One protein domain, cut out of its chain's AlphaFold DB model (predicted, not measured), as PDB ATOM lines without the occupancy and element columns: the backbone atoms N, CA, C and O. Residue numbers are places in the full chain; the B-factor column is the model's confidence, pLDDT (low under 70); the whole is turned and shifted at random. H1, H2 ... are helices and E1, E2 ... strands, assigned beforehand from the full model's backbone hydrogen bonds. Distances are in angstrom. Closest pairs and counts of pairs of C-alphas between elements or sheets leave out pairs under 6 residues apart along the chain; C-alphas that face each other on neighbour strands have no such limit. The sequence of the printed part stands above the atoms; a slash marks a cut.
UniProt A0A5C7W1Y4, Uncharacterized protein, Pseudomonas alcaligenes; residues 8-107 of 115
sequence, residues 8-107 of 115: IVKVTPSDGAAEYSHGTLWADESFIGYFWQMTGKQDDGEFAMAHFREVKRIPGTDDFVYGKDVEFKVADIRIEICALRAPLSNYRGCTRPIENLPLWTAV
ATOM      1  N   ILE A   8      10.694  -8.777  15.065       93.50
ATOM      2  CA  ILE A   8      11.423  -7.810  14.249       93.50
ATOM      3  C   ILE A   8      11.761  -8.495  12.934       93.50
ATOM      4  O   ILE A   8      12.361  -9.574  12.919       93.50
ATOM      5  N   VAL A   9      11.365  -7.868  11.839       94.88
ATOM      6  CA  VAL A   9      11.468  -8.421  10.499       94.88
ATOM      7  C   VAL A   9      12.194  -7.467   9.566       94.88
ATOM      8  O   VAL A   9      12.138  -6.246   9.733       94.88
ATOM      9  N   LYS A  10      12.840  -8.042   8.560       95.81
ATOM     10  CA  LYS A  10      13.295  -7.351   7.364       95.81
ATOM     11  C   LYS A  10      12.268  -7.566   6.264       95.81
ATOM     12  O   LYS A  10      11.860  -8.693   5.993       95.81
ATOM     13  N   VAL A  11      11.868  -6.467   5.645       96.75
ATOM     14  CA  VAL A  11      10.956  -6.419   4.510       96.75
ATOM     15  C   VAL A  11      11.756  -6.010   3.281       96.75
ATOM     16  O   VAL A  11      12.493  -5.021   3.314       96.75
ATOM     17  N   THR A  12      11.622  -6.782   2.209       97.44
ATOM     18  CA  THR A  12      12.217  -6.495   0.896       97.44
ATOM     19  C   THR A  12      11.153  -6.624  -0.188       97.44
ATOM     20  O   THR A  12      10.264  -7.467  -0.035       97.44
ATOM     21  N   PRO A  13      11.245  -5.874  -1.295       97.06
ATOM     22  CA  PRO A  13      10.337  -6.054  -2.421       97.06
ATOM     23  C   PRO A  13      10.380  -7.475  -2.993       97.06
ATOM     24  O   PRO A  13      11.446  -8.089  -3.088       97.06
ATOM     25  N   SER A  14       9.222  -7.997  -3.388       94.25
ATOM     26  CA  SER A  14       9.114  -9.284  -4.083       94.25
ATOM     27  C   SER A  14       9.505  -9.189  -5.555       94.25
ATOM     28  O   SER A  14      10.068 -10.157  -6.076       94.25
ATOM     29  N   ASP A  15       9.221  -8.046  -6.191       91.12
ATOM     30  CA  ASP A  15       9.442  -7.794  -7.618       91.12
ATOM     31  C   ASP A  15       9.841  -6.328  -7.883       91.12
ATOM     32  O   ASP A  15       9.020  -5.476  -8.213       91.12
ATOM     33  N   GLY A  16      11.122  -6.007  -7.680       91.88
ATOM     34  CA  GLY A  16      11.723  -4.718  -8.054       91.88
ATOM     35  C   GLY A  16      11.386  -3.516  -7.158       91.88
ATOM     36  O   GLY A  16      12.270  -2.718  -6.856       91.88
ATOM     37  N   ALA A  17      10.141  -3.374  -6.714       95.56
ATOM     38  CA  ALA A  17       9.714  -2.310  -5.812       95.56
ATOM     39  C   ALA A  17       8.466  -2.720  -5.021       95.56
ATOM     40  O   ALA A  17       7.691  -3.567  -5.461       95.56
ATOM     41  N   ALA A  18       8.271  -2.114  -3.852       96.38
ATOM     42  CA  ALA A  18       7.067  -2.280  -3.051       96.38
ATOM     43  C   ALA A  18       6.562  -0.918  -2.572       96.38
ATOM     44  O   ALA A  18       7.266  -0.192  -1.872       96.38
ATOM     45  N   GLU A  19       5.328  -0.582  -2.933       95.25
ATOM     46  CA  GLU A  19       4.657   0.606  -2.412       95.25
ATOM     47  C   GLU A  19       4.225   0.375  -0.962       95.25
ATOM     48  O   GLU A  19       3.722  -0.691  -0.590       95.25
ATOM     49  N   TYR A  20       4.388   1.404  -0.142       92.75
ATOM     50  CA  TYR A  20       3.926   1.426   1.234       92.75
ATOM     51  C   TYR A  20       3.338   2.791   1.578       92.75
ATOM     52  O   TYR A  20       3.481   3.763   0.839       92.75
ATOM     53  N   SER A  21       2.670   2.891   2.725       90.00
ATOM     54  CA  SER A  21       1.893   4.083   3.108       90.00
ATOM     55  C   SER A  21       2.660   5.418   3.161       90.00
ATOM     56  O   SER A  21       2.029   6.464   3.308       90.00
ATOM     57  N   HIS A  22       3.993   5.423   3.021       88.88
ATOM     58  CA  HIS A  22       4.811   6.643   2.994       88.88
ATOM     59  C   HIS A  22       5.804   6.718   1.825       88.88
ATOM     60  O   HIS A  22       6.711   7.550   1.878       88.88
ATOM     61  N   GLY A  23       5.671   5.870   0.804       93.19
ATOM     62  CA  GLY A  23       6.507   5.919  -0.398       93.19
ATOM     63  C   GLY A  23       6.757   4.549  -1.016       93.19
ATOM     64  O   GLY A  23       5.995   3.612  -0.810       93.19
ATOM     65  N   THR A  24       7.870   4.436  -1.730       96.12
ATOM     66  CA  THR A  24       8.287   3.215  -2.422       96.12
ATOM     67  C   THR A  24       9.551   2.667  -1.768       96.12
ATOM     68  O   THR A  24      10.465   3.433  -1.468       96.12
ATOM     69  N   LEU A  25       9.592   1.357  -1.533       96.06
ATOM     70  CA  LEU A  25      10.789   0.610  -1.158       96.06
ATOM     71  C   LEU A  25      11.369  -0.026  -2.426       96.06
ATOM     72  O   LEU A  25      10.689  -0.835  -3.059       96.06
ATOM     73  N   TRP A  26      12.591   0.331  -2.808       96.69
ATOM     74  CA  TRP A  26      13.225  -0.149  -4.042       96.69
ATOM     75  C   TRP A  26      14.012  -1.454  -3.842       96.69
ATOM     76  O   TRP A  26      14.262  -1.884  -2.718       96.69
ATOM     77  N   ALA A  27      14.373  -2.125  -4.943       93.38
ATOM     78  CA  ALA A  27      14.954  -3.474  -4.948       93.38
ATOM     79  C   ALA A  27      16.227  -3.640  -4.104       93.38
ATOM     80  O   ALA A  27      16.482  -4.726  -3.582       93.38
ATOM     81  N   ASP A  28      17.050  -2.599  -4.021       93.81
ATOM     82  CA  ASP A  28      18.307  -2.568  -3.274       93.81
ATOM     83  C   ASP A  28      18.136  -2.071  -1.831       93.81
ATOM     84  O   ASP A  28      19.087  -2.078  -1.045       93.81
ATOM     85  N   GLU A  29      16.916  -1.695  -1.455       94.38
ATOM     86  CA  GLU A  29      16.571  -1.225  -0.127       94.38
ATOM     87  C   GLU A  29      15.968  -2.344   0.729       94.38
ATOM     88  O   GLU A  29      15.475  -3.377   0.269       94.38
ATOM     89  N   SER A  30      15.986  -2.124   2.040       94.38
ATOM     90  CA  SER A  30      15.244  -2.967   2.965       94.38
ATOM     91  C   SER A  30      14.662  -2.137   4.085       94.38
ATOM     92  O   SER A  30      15.296  -1.200   4.573       94.38
ATOM     93  N   PHE A  31      13.470  -2.519   4.517       95.88
ATOM     94  CA  PHE A  31      12.798  -1.913   5.649       95.88
ATOM     95  C   PHE A  31      12.894  -2.843   6.858       95.88
ATOM     96  O   PHE A  31      12.601  -4.032   6.751       95.88
ATOM     97  N   ILE A  32      13.296  -2.317   8.016       96.69
ATOM     98  CA  ILE A  32      13.300  -3.070   9.275       96.69
ATOM     99  C   ILE A  32      12.115  -2.610  10.114       96.69
ATOM    100  O   ILE A  32      11.961  -1.416  10.382       96.69
ATOM    101  N   GLY A  33      11.288  -3.554  10.555       95.06
ATOM    102  CA  GLY A  33      10.100  -3.220  11.326       95.06
ATOM    103  C   GLY A  33       9.673  -4.278  12.325       95.06
ATOM    104  O   GLY A  33      10.032  -5.444  12.237       95.06
ATOM    105  N   TYR A  34       8.879  -3.851  13.295       93.94
ATOM    106  CA  TYR A  34       8.146  -4.719  14.200       93.94
ATOM    107  C   TYR A  34       6.816  -5.100  13.554       93.94
ATOM    108  O   TYR A  34       5.957  -4.242  13.353       93.94
ATOM    109  N   PHE A  35       6.659  -6.378  13.228       90.69
ATOM    110  CA  PHE A  35       5.434  -6.932  12.665       90.69
ATOM    111  C   PHE A  35       4.411  -7.206  13.772       90.69
ATOM    112  O   PHE A  35       4.715  -7.953  14.708       90.69
ATOM    113  N   TRP A  36       3.202  -6.646  13.652       82.62
ATOM    114  CA  TRP A  36       2.151  -6.845  14.660       82.62
ATOM    115  C   TRP A  36       0.849  -7.452  14.130       82.62
ATOM    116  O   TRP A  36       0.151  -8.096  14.911       82.62
ATOM    117  N   GLN A  37       0.498  -7.282  12.847       86.56
ATOM    118  CA  GLN A  37      -0.689  -7.928  12.262       86.56
ATOM    119  C   GLN A  37      -0.672  -7.967  10.728       86.56
ATOM    120  O   GLN A  37       0.028  -7.199  10.067       86.56
ATOM    121  N   MET A  38      -1.554  -8.800  10.171       89.88
ATOM    122  CA  MET A  38      -2.006  -8.726   8.779       89.88
ATOM    123  C   MET A  38      -3.522  -8.529   8.747       89.88
ATOM    124  O   MET A  38      -4.234  -9.029   9.620       89.88
ATOM    125  N   THR A  39      -4.024  -7.793   7.758       90.56
ATOM    126  CA  THR A  39      -5.451  -7.467   7.618       90.56
ATOM    127  C   THR A  39      -5.918  -7.530   6.174       90.56
ATOM    128  O   THR A  39      -5.120  -7.435   5.244       90.56
ATOM    129  N   GLY A  40      -7.240  -7.586   6.003       81.44
ATOM    130  CA  GLY A  40      -7.889  -7.697   4.700       81.44
ATOM    131  C   GLY A  40      -7.772  -9.120   4.175       81.44
ATOM    132  O   GLY A  40      -6.714  -9.721   4.289       81.44
ATOM    133  N   LYS A  41      -8.865  -9.671   3.652       80.31
ATOM    134  CA  LYS A  41      -8.862 -10.970   2.978       80.31
ATOM    135  C   LYS A  41      -9.065 -10.738   1.490       80.31
ATOM    136  O   LYS A  41      -9.929  -9.943   1.127       80.31
ATOM    137  N   GLN A  42      -8.269 -11.410   0.677       77.06
ATOM    138  CA  GLN A  42      -8.498 -11.556  -0.752       77.06
ATOM    139  C   GLN A  42      -9.504 -12.692  -0.997       77.06
ATOM    140  O   GLN A  42      -9.860 -13.429  -0.070       77.06
ATOM    141  N   ASP A  43      -9.987 -12.821  -2.234       80.69
ATOM    142  CA  ASP A  43     -11.010 -13.813  -2.605       80.69
ATOM    143  C   ASP A  43     -10.531 -15.267  -2.423       80.69
ATOM    144  O   ASP A  43     -11.337 -16.169  -2.198       80.69
ATOM    145  N   ASP A  44      -9.216 -15.493  -2.457       79.50
ATOM    146  CA  ASP A  44      -8.552 -16.775  -2.184       79.50
ATOM    147  C   ASP A  44      -8.308 -17.043  -0.684       79.50
ATOM    148  O   ASP A  44      -7.859 -18.124  -0.300       79.50
ATOM    149  N   GLY A  45      -8.643 -16.082   0.181       74.69
ATOM    150  CA  GLY A  45      -8.447 -16.157   1.625       74.69
ATOM    151  C   GLY A  45      -7.075 -15.690   2.117       74.69
ATOM    152  O   GLY A  45      -6.869 -15.688   3.336       74.69
ATOM    153  N   GLU A  46      -6.168 -15.262   1.235       77.69
ATOM    154  CA  GLU A  46      -4.890 -14.666   1.629       77.69
ATOM    155  C   GLU A  46      -5.071 -13.263   2.217       77.69
ATOM    156  O   GLU A  46      -6.053 -12.560   1.961       77.69
ATOM    157  N   PHE A  47      -4.113 -12.838   3.044       83.62
ATOM    158  CA  PHE A  47      -4.145 -11.494   3.605       83.62
ATOM    159  C   PHE A  47      -3.718 -10.446   2.572       83.62
ATOM    160  O   PHE A  47      -2.780 -10.658   1.809       83.62
ATOM    161  N   ALA A  48      -4.379  -9.290   2.567       88.94
ATOM    162  CA  ALA A  48      -4.087  -8.220   1.613       88.94
ATOM    163  C   ALA A  48      -2.967  -7.282   2.093       88.94
ATOM    164  O   ALA A  48      -2.108  -6.894   1.304       88.94
ATOM    165  N   MET A  49      -2.960  -6.936   3.384       94.12
ATOM    166  CA  MET A  49      -2.068  -5.925   3.962       94.12
ATOM    167  C   MET A  49      -1.293  -6.468   5.161       94.12
ATOM    168  O   MET A  49      -1.868  -7.123   6.033       94.12
ATOM    169  N   ALA A  50      -0.007  -6.138   5.245       93.75
ATOM    170  CA  ALA A  50       0.840  -6.369   6.409       93.75
ATOM    171  C   ALA A  50       1.200  -5.038   7.080       93.75
ATOM    172  O   ALA A  50       1.531  -4.060   6.409       93.75
ATOM    173  N   HIS A  51       1.130  -5.021   8.410       93.38
ATOM    174  CA  HIS A  51       1.311  -3.828   9.234       93.38
ATOM    175  C   HIS A  51       2.591  -3.924  10.056       93.38
ATOM    176  O   HIS A  51       2.821  -4.922  10.754       93.38
ATOM    177  N   PHE A  52       3.397  -2.864  10.008       94.12
ATOM    178  CA  PHE A  52       4.689  -2.812  10.681       94.12
ATOM    179  C   PHE A  52       4.932  -1.465  11.352       94.12
ATOM    180  O   PHE A  52       4.491  -0.426  10.867       94.12
ATOM    181  N   ARG A  53       5.710  -1.471  12.439       93.88
ATOM    182  CA  ARG A  53       6.284  -0.247  13.022       93.88
ATOM    183  C   ARG A  53       7.724  -0.178  12.588       93.88
ATOM    184  O   ARG A  53       8.438  -1.148  12.824       93.88
ATOM    185  N   GLU A  54       8.168   0.924  12.003       94.19
ATOM    186  CA  GLU A  54       9.584   1.107  11.683       94.19
ATOM    187  C   GLU A  54      10.446   0.891  12.935       94.19
ATOM    188  O   GLU A  54      10.093   1.321  14.037       94.19
ATOM    189  N   VAL A  55      11.571   0.204  12.767       94.50
ATOM    190  CA  VAL A  55      12.527  -0.095  13.831       94.50
ATOM    191  C   VAL A  55      13.892   0.436  13.422       94.50
ATOM    192  O   VAL A  55      14.470   0.002  12.428       94.50
ATOM    193  N   LYS A  56      14.430   1.357  14.224       93.62
ATOM    194  CA  LYS A  56      15.775   1.910  14.029       93.62
ATOM    195  C   LYS A  56      16.704   1.381  15.108       93.62
ATOM    196  O   LYS A  56      16.571   1.730  16.280       93.62
ATOM    197  N   ARG A  57      17.634   0.522  14.691       92.38
ATOM    198  CA  ARG A  57      18.705  -0.029  15.529       92.38
ATOM    199  C   ARG A  57      19.619   1.082  16.036       92.38
ATOM    200  O   ARG A  57      20.058   1.923  15.252       92.38
ATOM    201  N   ILE A  58      19.962   1.032  17.318       91.06
ATOM    202  CA  ILE A  58      21.031   1.857  17.880       91.06
ATOM    203  C   ILE A  58      22.374   1.205  17.504       91.06
ATOM    204  O   ILE A  58      22.567   0.006  17.734       91.06
ATOM    205  N   PRO A  59      23.306   1.939  16.866       89.50
ATOM    206  CA  PRO A  59      24.592   1.376  16.471       89.50
ATOM    207  C   PRO A  59      25.358   0.793  17.663       89.50
ATOM    208  O   PRO A  59      25.512   1.440  18.694       89.50
ATOM    209  N   GLY A  60      25.859  -0.435  17.506       90.19
ATOM    210  CA  GLY A  60      26.673  -1.111  18.523       90.19
ATOM    211  C   GLY A  60      25.910  -1.743  19.694       90.19
ATOM    212  O   GLY A  60      26.559  -2.350  20.541       90.19
ATOM    213  N   THR A  61      24.577  -1.658  19.749       92.38
ATOM    214  CA  THR A  61      23.763  -2.297  20.805       92.38
ATOM    215  C   THR A  61      22.643  -3.147  20.210       92.38
ATOM    216  O   THR A  61      22.366  -3.050  19.019       92.38
ATOM    217  N   ASP A  62      21.974  -3.964  21.026       90.25
ATOM    218  CA  ASP A  62      20.739  -4.666  20.635       90.25
ATOM    219  C   ASP A  62      19.473  -3.845  20.915       90.25
ATOM    220  O   ASP A  62      18.354  -4.361  20.894       90.25
ATOM    221  N   ASP A  63      19.635  -2.545  21.143       93.44
ATOM    222  CA  ASP A  63      18.528  -1.641  21.389       93.44
ATOM    223  C   ASP A  63      18.004  -1.031  20.089       93.44
ATOM    224  O   ASP A  63      18.713  -0.882  19.085       93.44
ATOM    225  N   PHE A  64      16.739  -0.633  20.113       93.25
ATOM    226  CA  PHE A  64      16.119   0.092  19.016       93.25
ATOM    227  C   PHE A  64      15.069   1.087  19.498       93.25
ATOM    228  O   PHE A  64      14.517   0.966  20.593       93.25
ATOM    229  N   VAL A  65      14.748   2.037  18.624       92.94
ATOM    230  CA  VAL A  65      13.611   2.947  18.780       92.94
ATOM    231  C   VAL A  65      12.554   2.663  17.725       92.94
ATOM    232  O   VAL A  65      12.863   2.271  16.594       92.94
ATOM    233  N   TYR A  66      11.296   2.859  18.106       92.06
ATOM    234  CA  TYR A  66      10.185   2.801  17.172       92.06
ATOM    235  C   TYR A  66      10.101   4.084  16.344       92.06
ATOM    236  O   TYR A  66      10.230   5.190  16.868       92.06
ATOM    237  N   GLY A  67       9.861   3.916  15.048       91.50
ATOM    238  CA  GLY A  67       9.523   4.987  14.124       91.50
ATOM    239  C   GLY A  67       8.035   4.990  13.785       91.50
ATOM    240  O   GLY A  67       7.180   4.709  14.628       91.50
ATOM    241  N   LYS A  68       7.736   5.336  12.534       91.38
ATOM    242  CA  LYS A  68       6.365   5.451  12.022       91.38
ATOM    243  C   LYS A  68       5.722   4.089  11.749       91.38
ATOM    244  O   LYS A  68       6.406   3.120  11.421       91.38
ATOM    245  N   ASP A  69       4.399   4.055  11.839       93.38
ATOM    246  CA  ASP A  69       3.583   2.920  11.414       93.38
ATOM    247  C   ASP A  69       3.462   2.916   9.882       93.38
ATOM    248  O   ASP A  69       3.227   3.959   9.260       93.38
ATOM    249  N   VAL A  70       3.663   1.746   9.277       94.19
ATOM    250  CA  VAL A  70       3.664   1.542   7.827       94.19
ATOM    251  C   VAL A  70       2.853   0.315   7.434       94.19
ATOM    252  O   VAL A  70       2.750  -0.658   8.185       94.19
ATOM    253  N   GLU A  71       2.323   0.350   6.218       95.12
ATOM    254  CA  GLU A  71       1.534  -0.736   5.648       95.12
ATOM    255  C   GLU A  71       2.077  -1.100   4.271       95.12
ATOM    256  O   GLU A  71       2.324  -0.209   3.459       95.12
ATOM    257  N   PHE A  72       2.219  -2.398   4.011       95.06
ATOM    258  CA  PHE A  72       2.598  -2.944   2.709       95.06
ATOM    259  C   PHE A  72       1.518  -3.905   2.220       95.06
ATOM    260  O   PHE A  72       0.913  -4.624   3.023       95.06
ATOM    261  N   LYS A  73       1.324  -3.982   0.903       93.81
ATOM    262  CA  LYS A  73       0.587  -5.099   0.307       93.81
ATOM    263  C   LYS A  73       1.414  -6.367   0.428       93.81
ATOM    264  O   LYS A  73       2.589  -6.374   0.079       93.81
ATOM    265  N   VAL A  74       0.792  -7.445   0.890       93.31
ATOM    266  CA  VAL A  74       1.483  -8.719   1.151       93.31
ATOM    267  C   VAL A  74       2.094  -9.296  -0.124       93.31
ATOM    268  O   VAL A  74       3.224  -9.770  -0.089       93.31
ATOM    269  N   ALA A  75       1.381  -9.199  -1.250       92.06
ATOM    270  CA  ALA A  75       1.839  -9.699  -2.546       92.06
ATOM    271  C   ALA A  75       3.145  -9.037  -3.032       92.06
ATOM    272  O   ALA A  75       3.925  -9.663  -3.749       92.06
ATOM    273  N   ASP A  76       3.414  -7.805  -2.597       94.94
ATOM    274  CA  ASP A  76       4.525  -6.997  -3.107       94.94
ATOM    275  C   ASP A  76       5.805  -7.172  -2.279       94.94
ATOM    276  O   ASP A  76       6.857  -6.646  -2.646       94.94
ATOM    277  N   ILE A  77       5.754  -7.911  -1.165       95.81
ATOM    278  CA  ILE A  77       6.867  -7.997  -0.215       95.81
ATOM    279  C   ILE A  77       7.230  -9.421   0.191       95.81
ATOM    280  O   ILE A  77       6.410 -10.335   0.219       95.81
ATOM    281  N   ARG A  78       8.485  -9.578   0.607       95.56
ATOM    282  CA  ARG A  78       8.982 -10.732   1.357       95.56
ATOM    283  C   ARG A  78       9.317 -10.286   2.769       95.56
ATOM    284  O   ARG A  78       9.862  -9.200   2.963       95.56
ATOM    285  N   ILE A  79       8.997 -11.134   3.740       93.69
ATOM    286  CA  ILE A  79       9.211 -10.872   5.163       93.69
ATOM    287  C   ILE A  79      10.146 -11.948   5.710       93.69
ATOM    288  O   ILE A  79       9.834 -13.137   5.649       93.69
ATOM    289  N   GLU A  80      11.269 -11.528   6.280       93.06
ATOM    290  CA  GLU A  80      12.224 -12.396   6.967       93.06
ATOM    291  C   GLU A  80      12.304 -12.000   8.443       93.06
ATOM    292  O   GLU A  80      12.428 -10.820   8.764       93.06
ATOM    293  N   ILE A  81      12.232 -12.966   9.362       91.25
ATOM    294  CA  ILE A  81      12.399 -12.691  10.795       91.25
ATOM    295  C   ILE A  81      13.885 -12.503  11.093       91.25
ATOM    296  O   ILE A  81      14.683 -13.404  10.857       91.25
ATOM    297  N   CYS A  82      14.244 -11.358  11.672       90.88
ATOM    298  CA  CYS A  82      15.633 -11.031  11.996       90.88
ATOM    299  C   CYS A  82      15.927 -11.068  13.495       90.88
ATOM    300  O   CYS A  82      17.058 -11.346  13.882       90.88
ATOM    301  N   ALA A  83      14.942 -10.755  14.340       92.00
ATOM    302  CA  ALA A  83      15.127 -10.722  15.787       92.00
ATOM    303  C   ALA A  83      13.804 -10.899  16.540       92.00
ATOM    304  O   ALA A  83      12.705 -10.706  16.008       92.00
ATOM    305  N   LEU A  84      13.925 -11.216  17.823       90.06
ATOM    306  CA  LEU A  84      12.823 -11.203  18.772       90.06
ATOM    307  C   LEU A  84      12.740  -9.855  19.473       90.06
ATOM    308  O   LEU A  84      13.755  -9.258  19.815       90.06
ATOM    309  N   ARG A  85      11.522  -9.403  19.762       89.75
ATOM    310  CA  ARG A  85      11.270  -8.207  20.560       89.75
ATOM    311  C   ARG A  85      11.232  -8.574  22.041       89.75
ATOM    312  O   ARG A  85      10.322  -9.268  22.502       89.75
ATOM    313  N   ALA A  86      12.199  -8.066  22.797       87.94
ATOM    314  CA  ALA A  86      12.287  -8.247  24.238       87.94
ATOM    315  C   ALA A  86      11.036  -7.720  24.973       87.94
ATOM    316  O   ALA A  86      10.404  -6.759  24.527       87.94
ATOM    317  N   PRO A  87      10.678  -8.293  26.135       85.62
ATOM    318  CA  PRO A  87      11.304  -9.461  26.758       85.62
ATOM    319  C   PRO A  87      10.904 -10.788  26.089       85.62
ATOM    320  O   PRO A  87       9.828 -10.904  25.509       85.62
ATOM    321  N   LEU A  88      11.739 -11.824  26.245       83.25
ATOM    322  CA  LEU A  88      11.460 -13.178  25.733       83.25
ATOM    323  C   LEU A  88      10.143 -13.766  26.279       83.25
ATOM    324  O   LEU A  88       9.507 -14.593  25.630       83.25
ATOM    325  N   SER A  89       9.685 -13.299  27.445       82.31
ATOM    326  CA  SER A  89       8.395 -13.687  28.023       82.31
ATOM    327  C   SER A  89       7.191 -13.351  27.133       82.31
ATOM    328  O   SER A  89       6.152 -13.987  27.305       82.31
ATOM    329  N   ASN A  90       7.326 -12.440  26.159       81.00
ATOM    330  CA  ASN A  90       6.291 -12.179  25.153       81.00
ATOM    331  C   ASN A  90       5.956 -13.433  24.332       81.00
ATOM    332  O   ASN A  90       4.842 -13.554  23.853       81.00
ATOM    333  N   TYR A  91       6.879 -14.384  24.200       80.75
ATOM    334  CA  TYR A  91       6.695 -15.581  23.373       80.75
ATOM    335  C   TYR A  91       6.324 -16.827  24.186       80.75
ATOM    336  O   TYR A  91       6.390 -17.958  23.697       80.75
ATOM    337  N   ARG A  92       5.935 -16.646  25.453       76.31
ATOM    338  CA  ARG A  92       5.478 -17.746  26.305       76.31
ATOM    339  C   ARG A  92       4.194 -18.338  25.715       76.31
ATOM    340  O   ARG A  92       3.135 -17.731  25.809       76.31
ATOM    341  N   GLY A  93       4.289 -19.536  25.139       76.94
ATOM    342  CA  GLY A  93       3.172 -20.222  24.475       76.94
ATOM    343  C   GLY A  93       3.403 -20.507  22.990       76.94
ATOM    344  O   GLY A  93       2.621 -21.241  22.391       76.94
ATOM    345  N   CYS A  94       4.487 -19.999  22.396       75.56
ATOM    346  CA  CYS A  94       4.927 -20.446  21.080       75.56
ATOM    347  C   CYS A  94       5.329 -21.929  21.149       75.56
ATOM    348  O   CYS A  94       6.210 -22.312  21.914       75.56
ATOM    349  N   THR A  95       4.658 -22.774  20.362       65.94
ATOM    350  CA  THR A  95       4.865 -24.235  20.337       65.94
ATOM    351  C   THR A  95       6.027 -24.667  19.445       65.94
ATOM    352  O   THR A  95       6.432 -25.827  19.481       65.94
ATOM    353  N   ARG A  96       6.564 -23.744  18.641       66.44
ATOM    354  CA  ARG A  96       7.742 -23.962  17.800       66.44
ATOM    355  C   ARG A  96       8.986 -23.359  18.454       66.44
ATOM    356  O   ARG A  96       8.874 -22.274  19.028       66.44
ATOM    357  N   PRO A  97      10.151 -24.026  18.351       63.28
ATOM    358  CA  PRO A  97      11.410 -23.461  18.810       63.28
ATOM    359  C   PRO A  97      11.670 -22.123  18.122       63.28
ATOM    360  O   PRO A  97      11.532 -21.995  16.906       63.28
ATOM    361  N   ILE A  98      12.031 -21.123  18.917       71.00
ATOM    362  CA  ILE A  98      12.491 -19.832  18.421       71.00
ATOM    363  C   ILE A  98      14.013 -19.926  18.364       71.00
ATOM    364  O   ILE A  98      14.699 -19.626  19.339       71.00
ATOM    365  N   GLU A  99      14.545 -20.491  17.285       65.44
ATOM    366  CA  GLU A  99      15.962 -20.860  17.235       65.44
ATOM    367  C   GLU A  99      16.855 -19.653  16.927       65.44
ATOM    368  O   GLU A  99      16.631 -18.952  15.947       65.44
ATOM    369  N   ASN A 100      17.875 -19.439  17.771       75.69
ATOM    370  CA  ASN A 100      19.061 -18.587  17.569       75.69
ATOM    371  C   ASN A 100      18.849 -17.156  17.032       75.69
ATOM    372  O   ASN A 100      19.790 -16.548  16.523       75.69
ATOM    373  N   LEU A 101      17.654 -16.586  17.172       87.19
ATOM    374  CA  LEU A 101      17.412 -15.190  16.825       87.19
ATOM    375  C   LEU A 101      17.930 -14.265  17.936       87.19
ATOM    376  O   LEU A 101      17.685 -14.537  19.117       87.19
ATOM    377  N   PRO A 102      18.604 -13.152  17.594       90.88
ATOM    378  CA  PRO A 102      18.986 -12.153  18.580       90.88
ATOM    379  C   PRO A 102      17.741 -11.550  19.244       90.88
ATOM    380  O   PRO A 102      16.662 -11.473  18.651       90.88
ATOM    381  N   LEU A 103      17.894 -11.114  20.492       89.75
ATOM    382  CA  LEU A 103      16.839 -10.465  21.259       89.75
ATOM    383  C   LEU A 103      17.093  -8.960  21.272       89.75
ATOM    384  O   LEU A 103      18.109  -8.517  21.793       89.75
ATOM    385  N   TRP A 104      16.176  -8.181  20.710       93.12
ATOM    386  CA  TRP A 104      16.300  -6.731  20.614       93.12
ATOM    387  C   TRP A 104      15.368  -6.015  21.588       93.12
ATOM    388  O   TRP A 104      14.205  -6.399  21.747       93.12
ATOM    389  N   THR A 105      15.859  -4.947  22.216       91.56
ATOM    390  CA  THR A 105      15.142  -4.223  23.274       91.56
ATOM    391  C   THR A 105      14.683  -2.848  22.800       91.56
ATOM    392  O   THR A 105      15.465  -2.037  22.317       91.56
ATOM    393  N   ALA A 106      13.390  -2.561  22.948       89.44
ATOM    394  CA  ALA A 106      12.858  -1.235  22.647       89.44
ATOM    395  C   ALA A 106      13.232  -0.259  23.772       89.44
ATOM    396  O   ALA A 106      12.822  -0.463  24.918       89.44
ATOM    397  N   VAL A 107      13.937   0.823  23.450       86.75
ATOM    398  CA  VAL A 107      14.295   1.884  24.402       86.75
ATOM    399  C   VAL A 107      13.354   3.087  24.251       86.75
ATOM    400  O   VAL A 107      13.731   4.156  23.790       86.75
TER     401      VAL A 107
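AT A GLANCE: This is residues 8 to 107 of the 115 residues of an uncharacterized protein of Pseudomonas alcaligenes (UniProt A0A5C7W1Y4). Six strands, E1, E4, E5, E6, E8 and E7, ring a closed barrel, with the small hairpin of E2 and E3 at one end. The short helix H1 sits at the other end, and from it residues 89 to 97 stick out, standing free of the rest. The printed part has 100 residues, mostly strand, in the order E1 E2 E3 E4 E5 E6 E7 H1 E8; the barrel is mixed, and the sheet of E2 and E3 is antiparallel. It is compact, with a radius of gyration of the C-alphas of 14.3 A and spans of 36 by 32 by 21 A.

HOW THE PARTS SIT: Start at E1, residues 8 to 13; on one side of it look for its antiparallel neighbour E4, residues 31 to 41, where N 9 and O 33 are 2.8 A apart, within hydrogen-bond range. Along the chain between E1 and E4, E2, residues 17 to 20, and E3, residues 23 to 26, form an antiparallel hairpin, with N 18 and O 25 at 2.8 A, within hydrogen-bond range. E4, E5, residues 47 to 57, and E6, residues 63 to 73, form a meander, each strand the antiparallel neighbour of the one before; check N 34 and O 53, 2.8 A, then N 50 and O 72, 2.8 A. The closest C-alphas of E2 and E6 are those of Tyr 20 and Phe 72, 4.8 A apart; E3 and E6 are apart. On the other side of E1 find E7, residues 77 to 85, antiparallel to it, with N 10 and O 80 at 2.8 A. E8, residues 103 to 106, closes the ring by staggered pairing: it is parallel to E7, with N 104 and O 84 at 2.8 A, and parallel to E6, with N 64 and O 105 at 2.9 A. H1, residues 88 to 91, is on the barrel; the closest C-alphas of H1 and E8 are those of Leu 88 and Leu 103, 7.5 A apart. E7, H1 and E8 make a strand-helix-strand unit, two parallel neighbour strands with a helix between, its crossover right-handed. H1 is too short for an O i to N i+4 pair; its one O i to N i+3 pair is within range.

IN THESE COORDINATES: Find C-alpha 8 at (11.423, -7.810, 14.249); from there E1 runs 16.8 A to C-alpha 13. E4 covers 23.6 A and bends by 90 degrees at residue 34. E5 runs 28.2 A to C-alpha 57 at (18.705, -0.029, 15.529). E6 covers 27.9 A, bending by 70 degrees at residue 68, and E7 21.2 A, bending by 64 degrees at residue 82. E8 ends at C-alpha 106, (12.858, -1.235, 22.647).

THE WHOLE: Look to Asp 43 and Gly 60 for the two C-alphas farthest apart, 45.0 A. The printed part has no cut; the link from H1 to E8, 11 residues, is long. The mean pLDDT of the printed part is 89.2, and residues 95 to 97 and 99 are under 70.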